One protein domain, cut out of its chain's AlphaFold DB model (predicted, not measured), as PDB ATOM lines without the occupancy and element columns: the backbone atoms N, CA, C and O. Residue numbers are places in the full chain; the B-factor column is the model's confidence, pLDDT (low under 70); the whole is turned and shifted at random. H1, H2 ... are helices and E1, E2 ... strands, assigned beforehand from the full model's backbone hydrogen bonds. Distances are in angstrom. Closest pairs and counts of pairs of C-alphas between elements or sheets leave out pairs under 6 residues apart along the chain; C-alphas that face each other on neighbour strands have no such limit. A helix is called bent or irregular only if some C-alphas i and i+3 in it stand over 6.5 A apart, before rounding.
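AT A GLANCE: This is residues 299 to 450 of the 451 residues of the protein "Hypothetical protein" of Noctiluca scintillans (UniProt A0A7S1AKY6). A strongly twisted sheet of five strands holds the long helix H4 on one face, with H1 packed on H4 off the sheet and H5 on the same face as H4, over the edge strand E1. On the opposite face sits H3, nearer to E1 than to any other strand by its count of C-alpha pairs within 10 A, 7 with E1 and 4 with E4, while the small H2 only grazes the sheet. The printed part has 152 residues, with five named helices and five named strands in the order E1 E2 H1 H2 E3 H3 E4 E5 H4 H5, and its class is mixed, helices and strands. The sheet is mixed, in the order E1 E2 E5 E4 E3. The whole is compact and rounded, with a radius of gyration of the C-alphas of 14.2 A and spans of 38 by 32 by 30 A.

HOW THE PARTS SIT: Start at E1, residues 299 to 303, an edge strand, and compare it with E2, residues 320 to 325: they form an antiparallel hairpin, with N 302 and O 321 2.9 A apart, within hydrogen-bond range. Next beside E2 look for E5, residues 391 to 396, which is parallel to it, with N 394 and O 322 at 2.8 A. E5 forms an antiparallel hairpin with E4, residues 381 to 386, where N 384 and O 393 are 2.8 A apart. The other edge strand is E3, residues 354 to 358, antiparallel to E4, with N 356 and O 383 at 2.8 A. H4, residues 400 to 421, is on the sheet; its closest C-alphas to E5 are those of Ala 407 and Gly 395, 3.5 A apart. H5, residues 432 to 448, lies over E1 on the same face as H4, at a height over the sheet of 8.8 A, and runs only just slantwise to the strands, at 32 degrees to E1 on the local plane. H4, with residues 413 to 417 alone, touches H5 about perpendicular at 73 degrees, closest at the C-alphas of Ala 413 and Val 438, 5.3 A. H3, residues 365 to 374, is on the opposite face from H4 and H5, which gives three layers, helices on both faces of a sheet; the closest C-alphas of H3 and E1 are Gln 370 and Ile 302, 6.7 A apart. H1, residues 332 to 345, is the hub, touching three helices, and is not on the sheet. It touches H4 at a steep tilt of 51 degrees, the same way, with the C-alphas of Ala 337 and Ala 409 closest at 4.7 A. H1 and H2, residues 349 to 352, only just touch, only at the corner, with 3 pairs of C-alphas within 8 A, the closest being Glu 342 and Ala 349 at 5.2 A. E2, H1, H2 and E3 make a split strand-helix-strand unit, two strands running the same way with E5 and E4 between them, and its crossover is right-handed. In H4 every O i to N i+4 pair is within hydrogen-bond range; the count is 8 of 10 in H1, 5 of 6 in H3 and 12 of 13 in H5, and H2 is too short for such a pair.

IN THESE COORDINATES: Find C-alpha 299 at (8.942, 96.579, 5.412), where E1 begins. H1 measures 20.5 A and is irregular, but only just: C-alphas 335 and 338 are 7.0 A apart. Look for C-alpha 400 at (-5.267, 84.581, 0.659); from there H4 runs 31.6 A to C-alpha 421. H5 runs 25.2 A and ends at C-alpha 448, (10.444, 108.309, 2.800).

THE WHOLE: The C-alphas of Thr 307 and Asp 429, the two farthest apart, are 41.2 A from each other. The printed part has no cut. The link from E1 to E2 is long, 16 residues. The mean pLDDT of the printed part is 95.5, and residue 330 is under 70.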
ATOM      1  N   PRO A 299       9.895  95.484   5.437       97.62
ATOM      2  CA  PRO A 299       8.942  96.579   5.412       97.62
ATOM      3  C   PRO A 299       9.427  97.657   4.439       97.62
ATOM      4  O   PRO A 299      10.630  97.892   4.313       97.62
ATOM      5  N   PHE A 300       8.503  98.303   3.742       97.81
ATOM      6  CA  PHE A 300       8.758  99.531   2.991       97.81
ATOM      7  C   PHE A 300       7.500 100.396   2.998       97.81
ATOM      8  O   PHE A 300       6.392  99.871   3.090       97.81
ATOM      9  N   TRP A 301       7.662 101.711   2.912       98.00
ATOM     10  CA  TRP A 301       6.538 102.642   2.906       98.00
ATOM     11  C   TRP A 301       6.138 103.002   1.481       98.00
ATOM     12  O   TRP A 301       6.985 103.108   0.593       98.00
ATOM     13  N   ILE A 302       4.837 103.170   1.270       97.31
ATOM     14  CA  ILE A 302       4.282 103.818   0.084       97.31
ATOM     15  C   ILE A 302       3.598 105.114   0.505       97.31
ATOM     16  O   ILE A 302       3.011 105.177   1.584       97.31
ATOM     17  N   CYS A 303       3.636 106.107  -0.377       96.31
ATOM     18  CA  CYS A 303       2.909 107.364  -0.237       96.31
ATOM     19  C   CYS A 303       1.881 107.459  -1.360       96.31
ATOM     20  O   CYS A 303       2.231 107.407  -2.545       96.31
ATOM     21  N   LEU A 304       0.611 107.590  -0.997       95.56
ATOM     22  CA  LEU A 304      -0.421 107.990  -1.942       95.56
ATOM     23  C   LEU A 304      -0.289 109.502  -2.193       95.56
ATOM     24  O   LEU A 304      -0.032 110.254  -1.254       95.56
ATOM     25  N   PRO A 305      -0.407 109.974  -3.442       92.94
ATOM     26  CA  PRO A 305      -0.344 111.403  -3.717       92.94
ATOM     27  C   PRO A 305      -1.580 112.102  -3.135       92.94
ATOM     28  O   PRO A 305      -2.696 111.621  -3.298       92.94
ATOM     29  N   GLU A 306      -1.390 113.273  -2.520       91.25
ATOM     30  CA  GLU A 306      -2.480 114.069  -1.922       91.25
ATOM     31  C   GLU A 306      -3.539 114.527  -2.941       91.25
ATOM     32  O   GLU A 306      -4.619 114.976  -2.571       91.25
ATOM     33  N   THR A 307      -3.222 114.462  -4.236       85.38
ATOM     34  CA  THR A 307      -4.139 114.830  -5.321       85.38
ATOM     35  C   THR A 307      -5.165 113.756  -5.640       85.38
ATOM     36  O   THR A 307      -6.161 114.064  -6.294       85.38
ATOM     37  N   ASP A 308      -4.899 112.508  -5.256       82.50
ATOM     38  CA  ASP A 308      -5.797 111.399  -5.545       82.50
ATOM     39  C   ASP A 308      -6.840 111.319  -4.427       82.50
ATOM     40  O   ASP A 308      -6.503 111.339  -3.243       82.50
ATOM     41  N   GLU A 309      -8.116 111.218  -4.801       88.69
ATOM     42  CA  GLU A 309      -9.180 110.938  -3.839       88.69
ATOM     43  C   GLU A 309      -8.894 109.576  -3.190       88.69
ATOM     44  O   GLU A 309      -8.821 108.546  -3.871       88.69
ATOM     45  N   LEU A 310      -8.684 109.576  -1.869       91.75
ATOM     46  CA  LEU A 310      -8.604 108.337  -1.108       91.75
ATOM     47  C   LEU A 310      -9.935 107.588  -1.269       91.75
ATOM     48  O   LEU A 310     -10.994 108.222  -1.252       91.75
ATOM     49  N   PRO A 311      -9.917 106.252  -1.421       93.88
ATOM     50  CA  PRO A 311     -11.138 105.463  -1.353       93.88
ATOM     51  C   PRO A 311     -11.898 105.765  -0.074       93.88
ATOM     52  O   PRO A 311     -11.285 106.056   0.953       93.88
ATOM     53  N   GLU A 312     -13.217 105.612  -0.128       96.12
ATOM     54  CA  GLU A 312     -14.111 105.854   1.004       96.12
ATOM     55  C   GLU A 312     -13.656 105.112   2.272       96.12
ATOM     56  O   GLU A 312     -13.738 105.643   3.375       96.12
ATOM     57  N   GLU A 313     -13.095 103.909   2.130       97.12
ATOM     58  CA  GLU A 313     -12.594 103.120   3.258       97.12
ATOM     59  C   GLU A 313     -11.343 103.697   3.930       97.12
ATOM     60  O   GLU A 313     -11.058 103.344   5.074       97.12
ATOM     61  N   LEU A 314     -10.583 104.538   3.226       96.94
ATOM     62  CA  LEU A 314      -9.371 105.197   3.716       96.94
ATOM     63  C   LEU A 314      -9.606 106.678   4.052       96.94
ATOM     64  O   LEU A 314      -8.643 107.391   4.337       96.94
ATOM     65  N   ASP A 315     -10.856 107.147   4.056       95.12
ATOM     66  CA  ASP A 315     -11.161 108.515   4.466       95.12
ATOM     67  C   ASP A 315     -10.746 108.761   5.929       95.12
ATOM     68  O   ASP A 315     -10.984 107.945   6.823       95.12
ATOM     69  N   GLY A 316     -10.071 109.885   6.170       94.75
ATOM     70  CA  GLY A 316      -9.511 110.244   7.477       94.75
ATOM     71  C   GLY A 316      -8.219 109.518   7.878       94.75
ATOM     72  O   GLY A 316      -7.688 109.801   8.953       94.75
ATOM     73  N   PHE A 317      -7.682 108.625   7.043       97.00
ATOM     74  CA  PHE A 317      -6.379 107.998   7.278       97.00
ATOM     75  C   PHE A 317      -5.229 108.819   6.674       97.00
ATOM     76  O   PHE A 317      -5.414 109.673   5.808       97.00
ATOM     77  N   GLN A 318      -4.006 108.551   7.131       95.31
ATOM     78  CA  GLN A 318      -2.801 109.151   6.553       95.31
ATOM     79  C   GLN A 318      -2.545 108.637   5.124       95.31
ATOM     80  O   GLN A 318      -2.904 107.514   4.790       95.31
ATOM     81  N   TYR A 319      -1.855 109.412   4.285       95.94
ATOM     82  CA  TYR A 319      -1.521 109.006   2.906       95.94
ATOM     83  C   TYR A 319      -0.388 107.972   2.816       95.94
ATOM     84  O   TYR A 319      -0.160 107.386   1.755       95.94
ATOM     85  N   ASN A 320       0.319 107.742   3.922       96.50
ATOM     86  CA  ASN A 320       1.441 106.819   3.994       96.50
ATOM     87  C   ASN A 320       0.982 105.480   4.563       96.50
ATOM     88  O   ASN A 320       0.250 105.442   5.550       96.50
ATOM     89  N   ALA A 321       1.462 104.386   3.979       98.06
ATOM     90  CA  ALA A 321       1.190 103.048   4.484       98.06
ATOM     91  C   ALA A 321       2.420 102.161   4.439       98.06
ATOM     92  O   ALA A 321       3.198 102.184   3.480       98.06
ATOM     93  N   LEU A 322       2.552 101.330   5.468       98.50
ATOM     94  CA  LEU A 322       3.571 100.301   5.496       98.50
ATOM     95  C   LEU A 322       3.122  99.107   4.660       98.50
ATOM     96  O   LEU A 322       2.005  98.606   4.802       98.50
ATOM     97  N   VAL A 323       4.016  98.624   3.808       98.50
ATOM     98  CA  VAL A 323       3.794  97.468   2.949       98.50
ATOM     99  C   VAL A 323       4.748  96.348   3.329       98.50
ATOM    100  O   VAL A 323       5.947  96.557   3.526       98.50
ATOM    101  N   VAL A 324       4.213  95.129   3.389       98.00
ATOM    102  CA  VAL A 324       4.997  93.911   3.606       98.00
ATOM    103  C   VAL A 324       4.604  92.862   2.576       98.00
ATOM    104  O   VAL A 324       3.448  92.447   2.490       98.00
ATOM    105  N   SER A 325       5.585  92.389   1.808       97.38
ATOM    106  CA  SER A 325       5.391  91.297   0.851       97.38
ATOM    107  C   SER A 325       5.852  89.963   1.444       97.38
ATOM    108  O   SER A 325       6.988  89.845   1.903       97.38
ATOM    109  N   CYS A 326       4.982  88.953   1.442       95.19
ATOM    110  CA  CYS A 326       5.231  87.635   2.026       95.19
ATOM    111  C   CYS A 326       5.521  86.595   0.945       95.19
ATOM    112  O   CYS A 326       4.778  86.457  -0.033       95.19
ATOM    113  N   ASP A 327       6.592  85.825   1.136       89.06
ATOM    114  CA  ASP A 327       6.818  84.606   0.374       89.06
ATOM    115  C   ASP A 327       6.208  83.398   1.103       89.06
ATOM    116  O   ASP A 327       6.039  83.369   2.318       89.06
ATOM    117  N   ALA A 328       5.844  82.349   0.363       75.12
ATOM    118  CA  ALA A 328       5.164  81.182   0.940       75.12
ATOM    119  C   ALA A 328       5.981  80.439   2.024       75.12
ATOM    120  O   ALA A 328       5.459  79.523   2.659       75.12
ATOM    121  N   LYS A 329       7.250  80.808   2.236       78.94
ATOM    122  CA  LYS A 329       8.134  80.284   3.281       78.94
ATOM    123  C   LYS A 329       8.035  81.146   4.543       78.94
ATOM    124  O   LYS A 329       9.057  81.564   5.076       78.94
ATOM    125  N   GLY A 330       6.792  81.386   4.974       62.38
ATOM    126  CA  GLY A 330       6.411  82.338   6.015       62.38
ATOM    127  C   GLY A 330       7.460  82.488   7.113       62.38
ATOM    128  O   GLY A 330       7.725  81.555   7.874       62.38
ATOM    129  N   GLY A 331       8.073  83.671   7.167       77.12
ATOM    130  CA  GLY A 331       8.980  84.049   8.236       77.12
ATOM    131  C   GLY A 331       8.268  84.081   9.589       77.12
ATOM    132  O   GLY A 331       7.060  84.287   9.683       77.12
ATOM    133  N   THR A 332       9.038  83.929  10.663       87.75
ATOM    134  CA  THR A 332       8.545  83.977  12.052       87.75
ATOM    135  C   THR A 332       7.816  85.275  12.413       87.75
ATOM    136  O   THR A 332       7.062  85.283  13.380       87.75
ATOM    137  N   ILE A 333       8.022  86.353  11.647       95.56
ATOM    138  CA  ILE A 333       7.348  87.643  11.848       95.56
ATOM    139  C   ILE A 333       5.829  87.528  11.678       95.56
ATOM    140  O   ILE A 333       5.084  88.116  12.450       95.56
ATOM    141  N   TYR A 334       5.352  86.701  10.743       95.62
ATOM    142  CA  TYR A 334       3.919  86.580  10.464       95.62
ATOM    143  C   TYR A 334       3.180  85.856  11.586       95.62
ATOM    144  O   TYR A 334       2.092  86.262  11.965       95.62
ATOM    145  N   SER A 335       3.800  84.828  12.171       93.38
ATOM    146  CA  SER A 335       3.258  84.129  13.342       93.38
ATOM    147  C   SER A 335       3.324  84.949  14.637       93.38
ATOM    148  O   SER A 335       2.736  84.546  15.633       93.38
ATOM    149  N   GLN A 336       4.087  86.046  14.653       95.75
ATOM    150  CA  GLN A 336       4.211  86.950  15.803       95.75
ATOM    151  C   GLN A 336       3.315  88.189  15.680       95.75
ATOM    152  O   GLN A 336       3.128  88.888  16.671       95.75
ATOM    153  N   ALA A 337       2.747  88.446  14.498       97.12
ATOM    154  CA  ALA A 337       1.951  89.636  14.228       97.12
ATOM    155  C   ALA A 337       0.705  89.733  15.119       97.12
ATOM    156  O   ALA A 337       0.459  90.796  15.674       97.12
ATOM    157  N   ASP A 338      -0.037  88.636  15.307       96.56
ATOM    158  CA  ASP A 338      -1.242  88.638  16.151       96.56
ATOM    159  C   ASP A 338      -0.909  88.997  17.609       96.56
ATOM    160  O   ASP A 338      -1.528  89.886  18.178       96.56
ATOM    161  N   LYS A 339       0.160  88.415  18.172       95.94
ATOM    162  CA  LYS A 339       0.630  88.747  19.530       95.94
ATOM    163  C   LYS A 339       1.047  90.210  19.668       95.94
ATOM    164  O   LYS A 339       0.814  90.831  20.699       95.94
ATOM    165  N   MET A 340       1.682  90.760  18.633       97.69
ATOM    166  CA  MET A 340       2.079  92.167  18.618       97.69
ATOM    167  C   MET A 340       0.852  93.085  18.565       97.69
ATOM    168  O   MET A 340       0.803  94.086  19.274       97.69
ATOM    169  N   LEU A 341      -0.163  92.727  17.771       98.00
ATOM    170  CA  LEU A 341      -1.434  93.455  17.716       98.00
ATOM    171  C   LEU A 341      -2.158  93.404  19.062       98.00
ATOM    172  O   LEU A 341      -2.581  94.449  19.545       98.00
ATOM    173  N   GLU A 342      -2.228  92.236  19.701       97.12
ATOM    174  CA  GLU A 342      -2.777  92.074  21.054       97.12
ATOM    175  C   GLU A 342      -2.012  92.903  22.094       97.12
ATOM    176  O   GLU A 342      -2.623  93.539  22.949       97.12
ATOM    177  N   SER A 343      -0.680  92.967  22.007       96.94
ATOM    178  CA  SER A 343       0.115  93.776  22.935       96.94
ATOM    179  C   SER A 343      -0.132  95.283  22.790       96.94
ATOM    180  O   SER A 343       0.011  95.994  23.781       96.94
ATOM    181  N   ILE A 344      -0.452  95.783  21.589       97.69
ATOM    182  CA  ILE A 344      -0.664  97.224  21.338       97.69
ATOM    183  C   ILE A 344      -2.135  97.617  21.530       97.69
ATOM    184  O   ILE A 344      -2.433  98.693  22.052       97.69
ATOM    185  N   LEU A 345      -3.062  96.772  21.073       97.44
ATOM    186  CA  LEU A 345      -4.501  97.058  21.023       97.44
ATOM    187  C   LEU A 345      -5.289  96.397  22.167       97.44
ATOM    188  O   LEU A 345      -6.442  96.759  22.395       97.44
ATOM    189  N   GLY A 346      -4.686  95.458  22.899       97.19
ATOM    190  CA  GLY A 346      -5.316  94.682  23.968       97.19
ATOM    191  C   GLY A 346      -5.950  93.366  23.495       97.19
ATOM    192  O   GLY A 346      -5.874  92.992  22.327       97.19
ATOM    193  N   GLU A 347      -6.620  92.669  24.422       93.81
ATOM    194  CA  GLU A 347      -7.198  91.322  24.224       93.81
ATOM    195  C   GLU A 347      -8.242  91.233  23.090       93.81
ATOM    196  O   GLU A 347      -8.530  90.143  22.608       93.81
ATOM    197  N   ASN A 348      -8.782  92.369  22.630       94.62
ATOM    198  CA  ASN A 348      -9.773  92.447  21.552       94.62
ATOM    199  C   ASN A 348      -9.203  93.120  20.293       94.62
ATOM    200  O   ASN A 348      -9.895  93.883  19.620       94.62
ATOM    201  N   ALA A 349      -7.930  92.877  19.972       96.62
ATOM    202  CA  ALA A 349      -7.267  93.493  18.821       96.62
ATOM    203  C   ALA A 349      -8.040  93.315  17.499       96.62
ATOM    204  O   ALA A 349      -8.096  94.247  16.697       96.62
ATOM    205  N   ASP A 350      -8.664  92.151  17.284       96.12
ATOM    206  CA  ASP A 350      -9.451  91.865  16.075       96.12
ATOM    207  C   ASP A 350     -10.685  92.782  15.930       96.12
ATOM    208  O   ASP A 350     -11.064  93.104  14.806       96.12
ATOM    209  N   ASP A 351     -11.259  93.290  17.029       97.25
ATOM    210  CA  ASP A 351     -12.389  94.236  16.989       97.25
ATOM    211  C   ASP A 351     -11.957  95.647  16.548       97.25
ATOM    212  O   ASP A 351     -12.775  96.459  16.108       97.25
ATOM    213  N   HIS A 352     -10.663  95.953  16.663       96.88
ATOM    214  CA  HIS A 352     -10.083  97.242  16.292       96.88
ATOM    215  C   HIS A 352      -9.553  97.280  14.857       96.88
ATOM    216  O   HIS A 352      -9.094  98.343  14.422       96.88
ATOM    217  N   MET A 353      -9.594  96.156  14.132       97.81
ATOM    218  CA  MET A 353      -9.037  96.057  12.788       97.81
ATOM    219  C   MET A 353     -10.048  95.590  11.740       97.81
ATOM    220  O   MET A 353     -10.902  94.745  11.990       97.81
ATOM    221  N   VAL A 354      -9.907  96.110  10.522       98.38
ATOM    222  CA  VAL A 354     -10.685  95.683   9.352       98.38
ATOM    223  C   VAL A 354      -9.723  95.256   8.250       98.38
ATOM    224  O   VAL A 354      -8.755  95.956   7.957       98.38
ATOM    225  N   LEU A 355      -9.977  94.094   7.645       98.50
ATOM    226  CA  LEU A 355      -9.169  93.531   6.562       98.50
ATOM    227  C   LEU A 355      -9.984  93.501   5.267       98.50
ATOM    228  O   LEU A 355     -11.036  92.865   5.207       98.50
ATOM    229  N   TYR A 356      -9.465  94.123   4.210       98.31
ATOM    230  CA  TYR A 356     -10.045  94.079   2.870       98.31
ATOM    231  C   TYR A 356      -9.124  93.323   1.915       98.31
ATOM    232  O   TYR A 356      -8.036  93.793   1.583       98.31
ATOM    233  N   ASP A 357      -9.554  92.143   1.465       98.19
ATOM    234  CA  ASP A 357      -8.833  91.392   0.434       98.19
ATOM    235  C   ASP A 357      -9.120  91.986  -0.949       98.19
ATOM    236  O   ASP A 357     -10.270  92.017  -1.387       98.19
ATOM    237  N   ASP A 358      -8.076  92.436  -1.640       97.69
ATOM    238  CA  ASP A 358      -8.169  93.048  -2.964       97.69
ATOM    239  C   ASP A 358      -7.178  92.384  -3.921       97.69
ATOM    240  O   ASP A 358      -6.142  92.919  -4.327       97.69
ATOM    241  N   PHE A 359      -7.489  91.139  -4.270       95.94
ATOM    242  CA  PHE A 359      -6.620  90.317  -5.102       95.94
ATOM    243  C   PHE A 359      -6.520  90.787  -6.563       95.94
ATOM    244  O   PHE A 359      -5.643  90.297  -7.272       95.94
ATOM    245  N   LYS A 360      -7.400  91.696  -7.010       96.19
ATOM    246  CA  LYS A 360      -7.428  92.242  -8.379       96.19
ATOM    247  C   LYS A 360      -7.099  93.730  -8.477       96.19
ATOM    248  O   LYS A 360      -7.029  94.242  -9.589       96.19
ATOM    249  N   TRP A 361      -6.913  94.406  -7.346       96.62
ATOM    250  CA  TRP A 361      -6.716  95.857  -7.277       96.62
ATOM    251  C   TRP A 361      -7.922  96.651  -7.793       96.62
ATOM    252  O   TRP A 361      -7.770  97.745  -8.334       96.62
ATOM    253  N   GLU A 362      -9.118  96.074  -7.665       96.69
ATOM    254  CA  GLU A 362     -10.368  96.713  -8.088       96.69
ATOM    255  C   GLU A 362     -10.856  97.695  -7.018       96.69
ATOM    256  O   GLU A 362     -11.426  98.732  -7.354       96.69
ATOM    257  N   ARG A 363     -10.601  97.398  -5.737       96.81
ATOM    258  CA  ARG A 363     -11.062  98.217  -4.610       96.81
ATOM    259  C   ARG A 363     -10.089  99.339  -4.259       96.81
ATOM    260  O   ARG A 363     -10.515 100.436  -3.927       96.81
ATOM    261  N   PHE A 364      -8.788  99.080  -4.367       97.44
ATOM    262  CA  PHE A 364      -7.737 100.052  -4.070       97.44
ATOM    263  C   PHE A 364      -6.770 100.241  -5.255       97.44
ATOM    264  O   PHE A 364      -5.562  99.999  -5.126       97.44
ATOM    265  N   PRO A 365      -7.254 100.689  -6.429       96.75
ATOM    266  CA  PRO A 365      -6.440 100.789  -7.642       96.75
ATOM    267  C   PRO A 365      -5.222 101.712  -7.485       96.75
ATOM    268  O   PRO A 365      -4.155 101.423  -8.031       96.75
ATOM    269  N   GLN A 366      -5.333 102.782  -6.697       96.81
ATOM    270  CA  GLN A 366      -4.235 103.707  -6.399       96.81
ATOM    271  C   GLN A 366      -3.113 103.064  -5.562       96.81
ATOM    272  O   GLN A 366      -1.939 103.351  -5.805       96.81
ATOM    273  N   ILE A 367      -3.432 102.124  -4.660       97.44
ATOM    274  CA  ILE A 367      -2.409 101.321  -3.963       97.44
ATOM    275  C   ILE A 367      -1.687 100.435  -4.981       97.44
ATOM    276  O   ILE A 367      -0.456 100.432  -5.039       97.44
ATOM    277  N   GLY A 368      -2.438  99.737  -5.838       97.06
ATOM    278  CA  GLY A 368      -1.869  98.925  -6.919       97.06
ATOM    279  C   GLY A 368      -0.969  99.738  -7.860       97.06
ATOM    280  O   GLY A 368       0.096  99.272  -8.275       97.06
ATOM    281  N   ALA A 369      -1.343 100.989  -8.149       96.12
ATOM    282  CA  ALA A 369      -0.538 101.915  -8.938       96.12
ATOM    283  C   ALA A 369       0.785 102.290  -8.247       96.12
ATOM    284  O   ALA A 369       1.811 102.338  -8.929       96.12
ATOM    285  N   GLN A 370       0.804 102.498  -6.922       96.50
ATOM    286  CA  GLN A 370       2.059 102.706  -6.184       96.50
ATOM    287  C   GLN A 370       2.931 101.452  -6.172       96.50
ATOM    288  O   GLN A 370       4.126 101.530  -6.459       96.50
ATOM    289  N   LEU A 371       2.346 100.277  -5.924       97.12
ATOM    290  CA  LEU A 371       3.089  99.012  -5.932       97.12
ATOM    291  C   LEU A 371       3.739  98.744  -7.298       97.12
ATOM    292  O   LEU A 371       4.888  98.300  -7.355       97.12
ATOM    293  N   LYS A 372       3.060  99.109  -8.395       96.44
ATOM    294  CA  LYS A 372       3.588  99.042  -9.771       96.44
ATOM    295  C   LYS A 372       4.824  99.901 -10.026       96.44
ATOM    296  O   LYS A 372       5.602  99.590 -10.925       96.44
ATOM    297  N   ARG A 373       5.009 100.992  -9.278       95.19
ATOM    298  CA  ARG A 373       6.213 101.835  -9.395       95.19
ATOM    299  C   ARG A 373       7.441 101.139  -8.810       95.19
ATOM    300  O   ARG A 373       8.556 101.414  -9.240       95.19
ATOM    301  N   ILE A 374       7.230 100.227  -7.862       95.25
ATOM    302  CA  ILE A 374       8.281  99.496  -7.145       95.25
ATOM    303  C   ILE A 374       8.587  98.169  -7.852       95.25
ATOM    304  O   ILE A 374       9.748  97.805  -8.045       95.25
ATOM    305  N   ALA A 375       7.544  97.448  -8.264       95.25
ATOM    306  CA  ALA A 375       7.641  96.146  -8.910       95.25
ATOM    307  C   ALA A 375       6.825  96.104 -10.203       95.25
ATOM    308  O   ALA A 375       5.687  96.561 -10.251       95.25
ATOM    309  N   ASN A 376       7.370  95.487 -11.251       92.31
ATOM    310  CA  ASN A 376       6.656  95.315 -12.520       92.31
ATOM    311  C   ASN A 376       5.748  94.074 -12.559       92.31
ATOM    312  O   ASN A 376       5.108  93.806 -13.578       92.31
ATOM    313  N   VAL A 377       5.698  93.314 -11.465       93.44
ATOM    314  CA  VAL A 377       4.823  92.154 -11.300       93.44
ATOM    315  C   VAL A 377       3.638  92.547 -10.429       93.44
ATOM    316  O   VAL A 377       3.817  92.975  -9.292       93.44
ATOM    317  N   GLU A 378       2.429  92.358 -10.954       94.62
ATOM    318  CA  GLU A 378       1.208  92.499 -10.167       94.62
ATOM    319  C   GLU A 378       1.074  91.326  -9.197       94.62
ATOM    320  O   GLU A 378       1.129  90.156  -9.584       94.62
ATOM    321  N   GLU A 379       0.903  91.646  -7.921       95.88
ATOM    322  CA  GLU A 379       0.707  90.679  -6.855       95.88
ATOM    323  C   GLU A 379      -0.565  91.011  -6.080       95.88
ATOM    324  O   GLU A 379      -0.849  92.174  -5.795       95.88
ATOM    325  N   CYS A 380      -1.323  89.988  -5.696       97.00
ATOM    326  CA  CYS A 380      -2.541  90.166  -4.915       97.00
ATOM    327  C   CYS A 380      -2.234  90.826  -3.556       97.00
ATOM    328  O   CYS A 380      -1.255  90.456  -2.896       97.00
ATOM    329  N   MET A 381      -3.106  91.726  -3.094       98.31
ATOM    330  CA  MET A 381      -2.916  92.458  -1.839       98.31
ATOM    331  C   MET A 381      -4.124  92.360  -0.902       98.31
ATOM    332  O   MET A 381      -5.231  92.027  -1.316       98.31
ATOM    333  N   THR A 382      -3.887  92.643   0.372       98.50
ATOM    334  CA  THR A 382      -4.903  92.847   1.403       98.50
ATOM    335  C   THR A 382      -4.555  94.127   2.153       98.50
ATOM    336  O   THR A 382      -3.406  94.307   2.556       98.50
ATOM    337  N   VAL A 383      -5.541  94.996   2.353       98.56
ATOM    338  CA  VAL A 383      -5.402  96.238   3.121       98.56
ATOM    339  C   VAL A 383      -5.925  96.003   4.535       98.56
ATOM    340  O   VAL A 383      -7.017  95.463   4.703       98.56
ATOM    341  N   ALA A 384      -5.139  96.373   5.540       98.62
ATOM    342  CA  ALA A 384      -5.489  96.281   6.952       98.62
ATOM    343  C   ALA A 384      -5.616  97.684   7.544       98.62
ATOM    344  O   ALA A 384      -4.720  98.502   7.359       98.62
ATOM    345  N   LEU A 385      -6.711  97.956   8.251       98.62
ATOM    346  CA  LEU A 385      -7.029  99.269   8.807       98.62
ATOM    347  C   LEU A 385      -7.246  99.159  10.310       98.62
ATOM    348  O   LEU A 385      -7.880  98.209  10.762       98.62
ATOM    349  N   CYS A 386      -6.788 100.153  11.064       98.25
ATOM    350  CA  CYS A 386      -7.062 100.335  12.483       98.25
ATOM    351  C   CYS A 386      -7.617 101.745  12.719       98.25
ATOM    352  O   CYS A 386      -6.869 102.716  12.856       98.25
ATOM    353  N   ALA A 387      -8.947 101.866  12.748       97.25
ATOM    354  CA  ALA A 387      -9.627 103.161  12.833       97.25
ATOM    355  C   ALA A 387      -9.342 103.902  14.152       97.25
ATOM    356  O   ALA A 387      -9.190 105.120  14.153       97.25
ATOM    357  N   SER A 388      -9.198 103.179  15.270       97.19
ATOM    358  CA  SER A 388      -8.917 103.777  16.586       97.19
ATOM    359  C   SER A 388      -7.576 104.512  16.652       97.19
ATOM    360  O   SER A 388      -7.420 105.409  17.479       97.19
ATOM    361  N   ARG A 389      -6.625 104.156  15.780       97.50
ATOM    362  CA  ARG A 389      -5.304 104.790  15.658       97.50
ATOM    363  C   ARG A 389      -5.128 105.551  14.336       97.50
ATOM    364  O   ARG A 389      -4.081 106.139  14.122       97.50
ATOM    365  N   SER A 390      -6.140 105.565  13.458       97.31
ATOM    366  CA  SER A 390      -6.078 106.174  12.112       97.31
ATOM    367  C   SER A 390      -4.886 105.685  11.267       97.31
ATOM    368  O   SER A 390      -4.303 106.442  10.491       97.31
ATOM    369  N   ILE A 391      -4.528 104.400  11.408       98.44
ATOM    370  CA  ILE A 391      -3.394 103.759  10.719       98.44
ATOM    371  C   ILE A 391      -3.888 102.634   9.817       98.44
ATOM    372  O   ILE A 391      -4.793 101.880  10.176       98.44
ATOM    373  N   TRP A 392      -3.257 102.487   8.655       98.56
ATOM    374  CA  TRP A 392      -3.495 101.383   7.736       98.56
ATOM    375  C   TRP A 392      -2.186 100.866   7.136       98.56
ATOM    376  O   TRP A 392      -1.142 101.520   7.183       98.56
ATOM    377  N   ALA A 393      -2.234  99.648   6.607       98.69
ATOM    378  CA  ALA A 393      -1.081  98.952   6.058       98.69
ATOM    379  C   ALA A 393      -1.496  97.948   4.973       98.69
ATOM    380  O   ALA A 393      -2.669  97.588   4.848       98.69
ATOM    381  N   VAL A 394      -0.528  97.471   4.187       98.62
ATOM    382  CA  VAL A 394      -0.776  96.582   3.041       98.62
ATOM    383  C   VAL A 394       0.056  95.306   3.142       98.62
ATOM    384  O   VAL A 394       1.284  95.331   3.234       98.62
ATOM    385  N   GLY A 395      -0.616  94.163   3.064       98.38
ATOM    386  CA  GLY A 395       0.009  92.853   2.915       98.38
ATOM    387  C   GLY A 395      -0.060  92.367   1.477       98.38
ATOM    388  O   GLY A 395      -1.139  92.338   0.892       98.38
ATOM    389  N   VAL A 396       1.064  91.928   0.912       98.12
ATOM    390  CA  VAL A 396       1.130  91.438  -0.473       98.12
ATOM    391  C   VAL A 396       1.566  89.976  -0.504       98.12
ATOM    392  O   VAL A 396       2.605  89.618   0.048       98.12
ATOM    393  N   ALA A 397       0.774  89.112  -1.140       96.69
ATOM    394  CA  ALA A 397       1.090  87.692  -1.325       96.69
ATOM    395  C   ALA A 397       0.163  87.017  -2.352       96.69
ATOM    396  O   ALA A 397      -1.002  87.363  -2.519       96.69
ATOM    397  N   MET A 398       0.621  85.930  -2.973       93.75
ATOM    398  CA  MET A 398      -0.191  85.207  -3.967       93.75
ATOM    399  C   MET A 398      -1.343  84.376  -3.370       93.75
ATOM    400  O   MET A 398      -2.280  84.017  -4.078       93.75
ATOM    401  N   LYS A 399      -1.302  84.053  -2.070       91.94
ATOM    402  CA  LYS A 399      -2.305  83.210  -1.389       91.94
ATOM    403  C   LYS A 399      -3.072  84.015  -0.348       91.94
ATOM    404  O   LYS A 399      -2.433  84.703   0.437       91.94
ATOM    405  N   GLY A 400      -4.395  83.838  -0.267       93.12
ATOM    406  CA  GLY A 400      -5.267  84.581   0.659       93.12
ATOM    407  C   GLY A 400      -4.774  84.573   2.108       93.12
ATOM    408  O   GLY A 400      -4.439  85.622   2.639       93.12
ATOM    409  N   LYS A 401      -4.592  83.387   2.714       93.75
ATOM    410  CA  LYS A 401      -4.069  83.265   4.094       93.75
ATOM    411  C   LYS A 401      -2.730  83.998   4.295       93.75
ATOM    412  O   LYS A 401      -2.529  84.643   5.316       93.75
ATOM    413  N   SER A 402      -1.829  83.933   3.312       95.19
ATOM    414  CA  SER A 402      -0.541  84.638   3.369       95.19
ATOM    415  C   SER A 402      -0.689  86.154   3.231       95.19
ATOM    416  O   SER A 402       0.085  86.873   3.852       95.19
ATOM    417  N   ARG A 403      -1.671  86.646   2.462       96.69
ATOM    418  CA  ARG A 403      -1.947  88.085   2.345       96.69
ATOM    419  C   ARG A 403      -2.461  88.665   3.649       96.69
ATOM    420  O   ARG A 403      -1.912  89.658   4.106       96.69
ATOM    421  N   PHE A 404      -3.432  88.005   4.282       97.00
ATOM    422  CA  PHE A 404      -3.952  88.429   5.583       97.00
ATOM    423  C   PHE A 404      -2.849  88.466   6.642       97.00
ATOM    424  O   PHE A 404      -2.689  89.474   7.322       97.00
ATOM    425  N   ALA A 405      -2.027  87.414   6.727       96.81
ATOM    426  CA  ALA A 405      -0.906  87.379   7.664       96.81
ATOM    427  C   ALA A 405       0.133  88.483   7.382       96.81
ATOM    428  O   ALA A 405       0.649  89.102   8.311       96.81
ATOM    429  N   ALA A 406       0.421  88.764   6.106       97.56
ATOM    430  CA  ALA A 406       1.300  89.864   5.718       97.56
ATOM    431  C   ALA A 406       0.710  91.233   6.079       97.56
ATOM    432  O   ALA A 406       1.441  92.095   6.553       97.56
ATOM    433  N   ALA A 407      -0.602  91.414   5.901       98.50
ATOM    434  CA  ALA A 407      -1.294  92.664   6.189       98.50
ATOM    435  C   ALA A 407      -1.351  92.931   7.697       98.50
ATOM    436  O   ALA A 407      -1.051  94.039   8.127       98.50
ATOM    437  N   LYS A 408      -1.619  91.896   8.508       98.25
ATOM    438  CA  LYS A 408      -1.523  91.977   9.971       98.25
ATOM    439  C   LYS A 408      -0.106  92.319  10.432       98.25
ATOM    440  O   LYS A 408       0.058  93.197  11.268       98.25
ATOM    441  N   ALA A 409       0.924  91.688   9.861       97.94
ATOM    442  CA  ALA A 409       2.314  92.021  10.186       97.94
ATOM    443  C   ALA A 409       2.676  93.465   9.796       97.94
ATOM    444  O   ALA A 409       3.336  94.160  10.563       97.94
ATOM    445  N   ALA A 410       2.223  93.932   8.631       98.44
ATOM    446  CA  ALA A 410       2.410  95.316   8.210       98.44
ATOM    447  C   ALA A 410       1.706  96.293   9.170       98.44
ATOM    448  O   ALA A 410       2.318  97.258   9.619       98.44
ATOM    449  N   LEU A 411       0.457  96.010   9.550       98.62
ATOM    450  CA  LEU A 411      -0.314  96.852  10.465       98.62
ATOM    451  C   LEU A 411       0.306  96.890  11.866       98.62
ATOM    452  O   LEU A 411       0.477  97.966  12.427       98.62
ATOM    453  N   ALA A 412       0.698  95.735  12.405       98.38
ATOM    454  CA  ALA A 412       1.341  95.637  13.712       98.38
ATOM    455  C   ALA A 412       2.642  96.448  13.768       98.38
ATOM    456  O   ALA A 412       2.902  97.140  14.746       98.38
ATOM    457  N   ALA A 413       3.441  96.393  12.697       98.38
ATOM    458  CA  ALA A 413       4.668  97.169  12.602       98.38
ATOM    459  C   ALA A 413       4.393  98.672  12.473       98.38
ATOM    460  O   ALA A 413       5.049  99.451  13.156       98.38
ATOM    461  N   ALA A 414       3.407  99.084  11.670       98.56
ATOM    462  CA  ALA A 414       3.015 100.490  11.551       98.56
ATOM    463  C   ALA A 414       2.502 101.066  12.885       98.56
ATOM    464  O   ALA A 414       2.911 102.153  13.281       98.56
ATOM    465  N   LEU A 415       1.675 100.309  13.612       98.44
ATOM    466  CA  LEU A 415       1.190 100.684  14.944       98.44
ATOM    467  C   LEU A 415       2.326 100.786  15.969       98.44
ATOM    468  O   LEU A 415       2.338 101.702  16.784       98.44
ATOM    469  N   ALA A 416       3.295  99.867  15.928       98.25
ATOM    470  CA  ALA A 416       4.456  99.919  16.810       98.25
ATOM    471  C   ALA A 416       5.357 101.130  16.513       98.25
ATOM    472  O   ALA A 416       5.868 101.748  17.443       98.25
ATOM    473  N   VAL A 417       5.545 101.479  15.232       98.38
ATOM    474  CA  VAL A 417       6.265 102.696  14.814       98.38
ATOM    475  C   VAL A 417       5.593 103.934  15.412       98.38
ATOM    476  O   VAL A 417       6.268 104.708  16.086       98.38
ATOM    477  N   ASP A 418       4.279 104.073  15.220       98.06
ATOM    478  CA  ASP A 418       3.485 105.200  15.728       98.06
ATOM    479  C   ASP A 418       3.537 105.308  17.259       98.06
ATOM    480  O   ASP A 418       3.849 106.368  17.799       98.06
ATOM    481  N   ALA A 419       3.350 104.191  17.969       97.81
ATOM    482  CA  ALA A 419       3.440 104.143  19.426       97.81
ATOM    483  C   ALA A 419       4.817 104.616  19.933       97.81
ATOM    484  O   ALA A 419       4.900 105.445  20.840       97.81
ATOM    485  N   VAL A 420       5.908 104.156  19.310       97.25
ATOM    486  CA  VAL A 420       7.267 104.576  19.684       97.25
ATOM    487  C   VAL A 420       7.511 106.059  19.381       97.25
ATOM    488  O   VAL A 420       8.182 106.737  20.162       97.25
ATOM    489  N   GLU A 421       6.976 106.590  18.281       96.12
ATOM    490  CA  GLU A 421       7.064 108.021  17.949       96.12
ATOM    491  C   GLU A 421       6.252 108.897  18.912       96.12
ATOM    492  O   GLU A 421       6.695 109.994  19.267       96.12
ATOM    493  N   ALA A 422       5.128 108.384  19.413       97.00
ATOM    494  CA  ALA A 422       4.334 109.005  20.470       97.00
ATOM    495  C   ALA A 422       4.980 108.899  21.870       97.00
ATOM    496  O   ALA A 422       4.495 109.515  22.823       97.00
ATOM    497  N   GLY A 423       6.080 108.149  22.013       97.62
ATOM    498  CA  GLY A 423       6.739 107.895  23.296       97.62
ATOM    499  C   GLY A 423       6.008 106.881  24.181       97.62
ATOM    500  O   GLY A 423       6.251 106.844  25.388       97.62
ATOM    501  N   GLU A 424       5.111 106.079  23.602       98.00
ATOM    502  CA  GLU A 424       4.486 104.933  24.260       98.00
ATOM    503  C   GLU A 424       5.490 103.768  24.353       98.00
ATOM    504  O   GLU A 424       6.331 103.558  23.475       98.00
ATOM    505  N   GLU A 425       5.417 102.997  25.439       97.06
ATOM    506  CA  GLU A 425       6.251 101.808  25.622       97.06
ATOM    507  C   GLU A 425       5.611 100.610  24.908       97.06
ATOM    508  O   GLU A 425       4.460 100.261  25.169       97.06
ATOM    509  N   VAL A 426       6.364  99.970  24.010       97.44
ATOM    510  CA  VAL A 426       5.924  98.787  23.258       97.44
ATOM    511  C   VAL A 426       6.683  97.560  23.766       97.44
ATOM    512  O   VAL A 426       7.913  97.538  23.750       97.44
ATOM    513  N   CYS A 427       5.957  96.532  24.211       96.44
ATOM    514  CA  CYS A 427       6.552  95.295  24.713       96.44
ATOM    515  C   CYS A 427       6.839  94.312  23.567       96.44
ATOM    516  O   CYS A 427       5.923  93.866  22.878       96.44
ATOM    517  N   PHE A 428       8.109  93.934  23.387       96.88
ATOM    518  CA  PHE A 428       8.540  92.977  22.358       96.88
ATOM    519  C   PHE A 428       8.920  91.595  22.915       96.88
ATOM    520  O   PHE A 428       9.390  90.746  22.152       96.88
ATOM    521  N   ASP A 429       8.707  91.332  24.209       95.50
ATOM    522  CA  ASP A 429       9.165  90.105  24.886       95.50
ATOM    523  C   ASP A 429       8.641  88.821  24.211       95.50
ATOM    524  O   ASP A 429       9.380  87.848  24.028       95.50
ATOM    525  N   ASP A 430       7.389  88.842  23.749       91.94
ATOM    526  CA  ASP A 430       6.751  87.717  23.052       91.94
ATOM    527  C   ASP A 430       7.039  87.671  21.539       91.94
ATOM    528  O   ASP A 430       6.717  86.686  20.852       91.94
ATOM    529  N   ALA A 431       7.668  88.722  21.007       93.94
ATOM    530  CA  ALA A 431       7.907  88.936  19.585       93.94
ATOM    531  C   ALA A 431       9.295  89.564  19.292       93.94
ATOM    532  O   ALA A 431       9.389  90.544  18.555       93.94
ATOM    533  N   PRO A 432      10.418  88.980  19.757       92.88
ATOM    534  CA  PRO A 432      11.737  89.632  19.701       92.88
ATOM    535  C   PRO A 432      12.282  89.845  18.280       92.88
ATOM    536  O   PRO A 432      13.137  90.689  18.038       92.88
ATOM    537  N   ARG A 433      11.812  89.076  17.289       92.56
ATOM    538  CA  ARG A 433      12.188  89.309  15.880       92.56
ATOM    539  C   ARG A 433      11.417  90.470  15.260       92.56
ATOM    540  O   ARG A 433      11.833  90.975  14.221       92.56
ATOM    541  N   PHE A 434      10.307  90.844  15.880       95.69
ATOM    542  CA  PHE A 434       9.455  91.934  15.456       95.69
ATOM    543  C   PHE A 434      10.062  93.287  15.828       95.69
ATOM    544  O   PHE A 434       9.957  94.206  15.030       95.69
ATOM    545  N   GLU A 435      10.797  93.386  16.941       96.25
ATOM    546  CA  GLU A 435      11.554  94.593  17.321       96.25
ATOM    547  C   GLU A 435      12.464  95.064  16.176       96.25
ATOM    548  O   GLU A 435      12.319  96.169  15.658       96.25
ATOM    549  N   LYS A 436      13.318  94.166  15.667       95.81
ATOM    550  CA  LYS A 436      14.182  94.469  14.517       95.81
ATOM    551  C   LYS A 436      13.378  94.865  13.270       95.81
ATOM    552  O   LYS A 436      13.807  95.717  12.499       95.81
ATOM    553  N   PHE A 437      12.234  94.224  13.048       97.19
ATOM    554  CA  PHE A 437      11.366  94.517  11.909       97.19
ATOM    555  C   PHE A 437      10.736  95.916  12.015       97.19
ATOM    556  O   PHE A 437      10.653  96.628  11.017       97.19
ATOM    557  N   VAL A 438      10.360  96.336  13.225       97.88
ATOM    558  CA  VAL A 438       9.881  97.691  13.527       97.88
ATOM    559  C   VAL A 438      10.998  98.710  13.333       97.88
ATOM    560  O   VAL A 438      10.777  99.724  12.677       97.88
ATOM    561  N   ASP A 439      12.218  98.428  13.792       97.75
ATOM    562  CA  ASP A 439      13.370  99.307  13.550       97.75
ATOM    563  C   ASP A 439      13.663  99.493  12.055       97.75
ATOM    564  O   ASP A 439      13.939 100.609  11.607       97.75
ATOM    565  N   GLU A 440      13.576  98.420  11.263       97.75
ATOM    566  CA  GLU A 440      13.689  98.496   9.803       97.75
ATOM    567  C   GLU A 440      12.569  99.368   9.209       97.75
ATOM    568  O   GLU A 440      12.849 100.243   8.388       97.75
ATOM    569  N   ALA A 441      11.323  99.206   9.667       98.06
ATOM    570  CA  ALA A 441      10.196 100.031   9.228       98.06
ATOM    571  C   ALA A 441      10.396 101.521   9.557       98.06
ATOM    572  O   ALA A 441      10.144 102.366   8.696       98.06
ATOM    573  N   ARG A 442      10.906 101.856  10.750       97.94
ATOM    574  CA  ARG A 442      11.234 103.240  11.148       97.94
ATOM    575  C   ARG A 442      12.320 103.847  10.264       97.94
ATOM    576  O   ARG A 442      12.218 105.000   9.853       97.94
ATOM    577  N   GLN A 443      13.358 103.072   9.951       97.56
ATOM    578  CA  GLN A 443      14.436 103.527   9.073       97.56
ATOM    579  C   GLN A 443      13.940 103.800   7.650       97.56
ATOM    580  O   GLN A 443      14.374 104.778   7.044       97.56
ATOM    581  N   GLU A 444      13.045 102.965   7.114       97.12
ATOM    582  CA  GLU A 444      12.432 103.227   5.807       97.12
ATOM    583  C   GLU A 444      11.490 104.438   5.848       97.12
ATOM    584  O   GLU A 444      11.501 105.228   4.906       97.12
ATOM    585  N   LEU A 445      10.735 104.644   6.937       96.38
ATOM    586  CA  LEU A 445       9.877 105.829   7.093       96.38
ATOM    587  C   LEU A 445      10.707 107.114   7.062       96.38
ATOM    588  O   LEU A 445      10.396 108.048   6.328       96.38
ATOM    589  N   ALA A 446      11.818 107.130   7.803       95.44
ATOM    590  CA  ALA A 446      12.729 108.267   7.847       95.44
ATOM    591  C   ALA A 446      13.344 108.595   6.477       95.44
ATOM    592  O   ALA A 446      13.637 109.757   6.213       95.44
ATOM    593  N   ARG A 447      13.536 107.600   5.598       92.94
ATOM    594  CA  ARG A 447      13.960 107.844   4.207       92.94
ATOM    595  C   ARG A 447      12.830 108.434   3.377       92.94
ATOM    596  O   ARG A 447      13.057 109.387   2.648       92.94
ATOM    597  N   CYS A 448      11.625 107.902   3.548       88.69
ATOM    598  CA  CYS A 448      10.444 108.309   2.800       88.69
ATOM    599  C   CYS A 448      10.017 109.765   3.057       88.69
ATOM    600  O   CYS A 448       9.384 110.359   2.200       88.69
ATOM    601  N   ILE A 449      10.341 110.333   4.224       86.69
ATOM    602  CA  ILE A 449      10.034 111.736   4.570       86.69
ATOM    603  C   ILE A 449      11.027 112.727   3.929       86.69
ATOM    604  O   ILE A 449      10.734 113.918   3.826       86.69
ATOM    605  N   VAL A 450      12.226 112.269   3.559       82.69
ATOM    606  CA  VAL A 450      13.296 113.135   3.027       82.69
ATOM    607  C   VAL A 450      13.193 113.315   1.510       82.69
ATOM    608  O   VAL A 450      13.654 114.339   0.999       82.69
TER     609      VAL A 450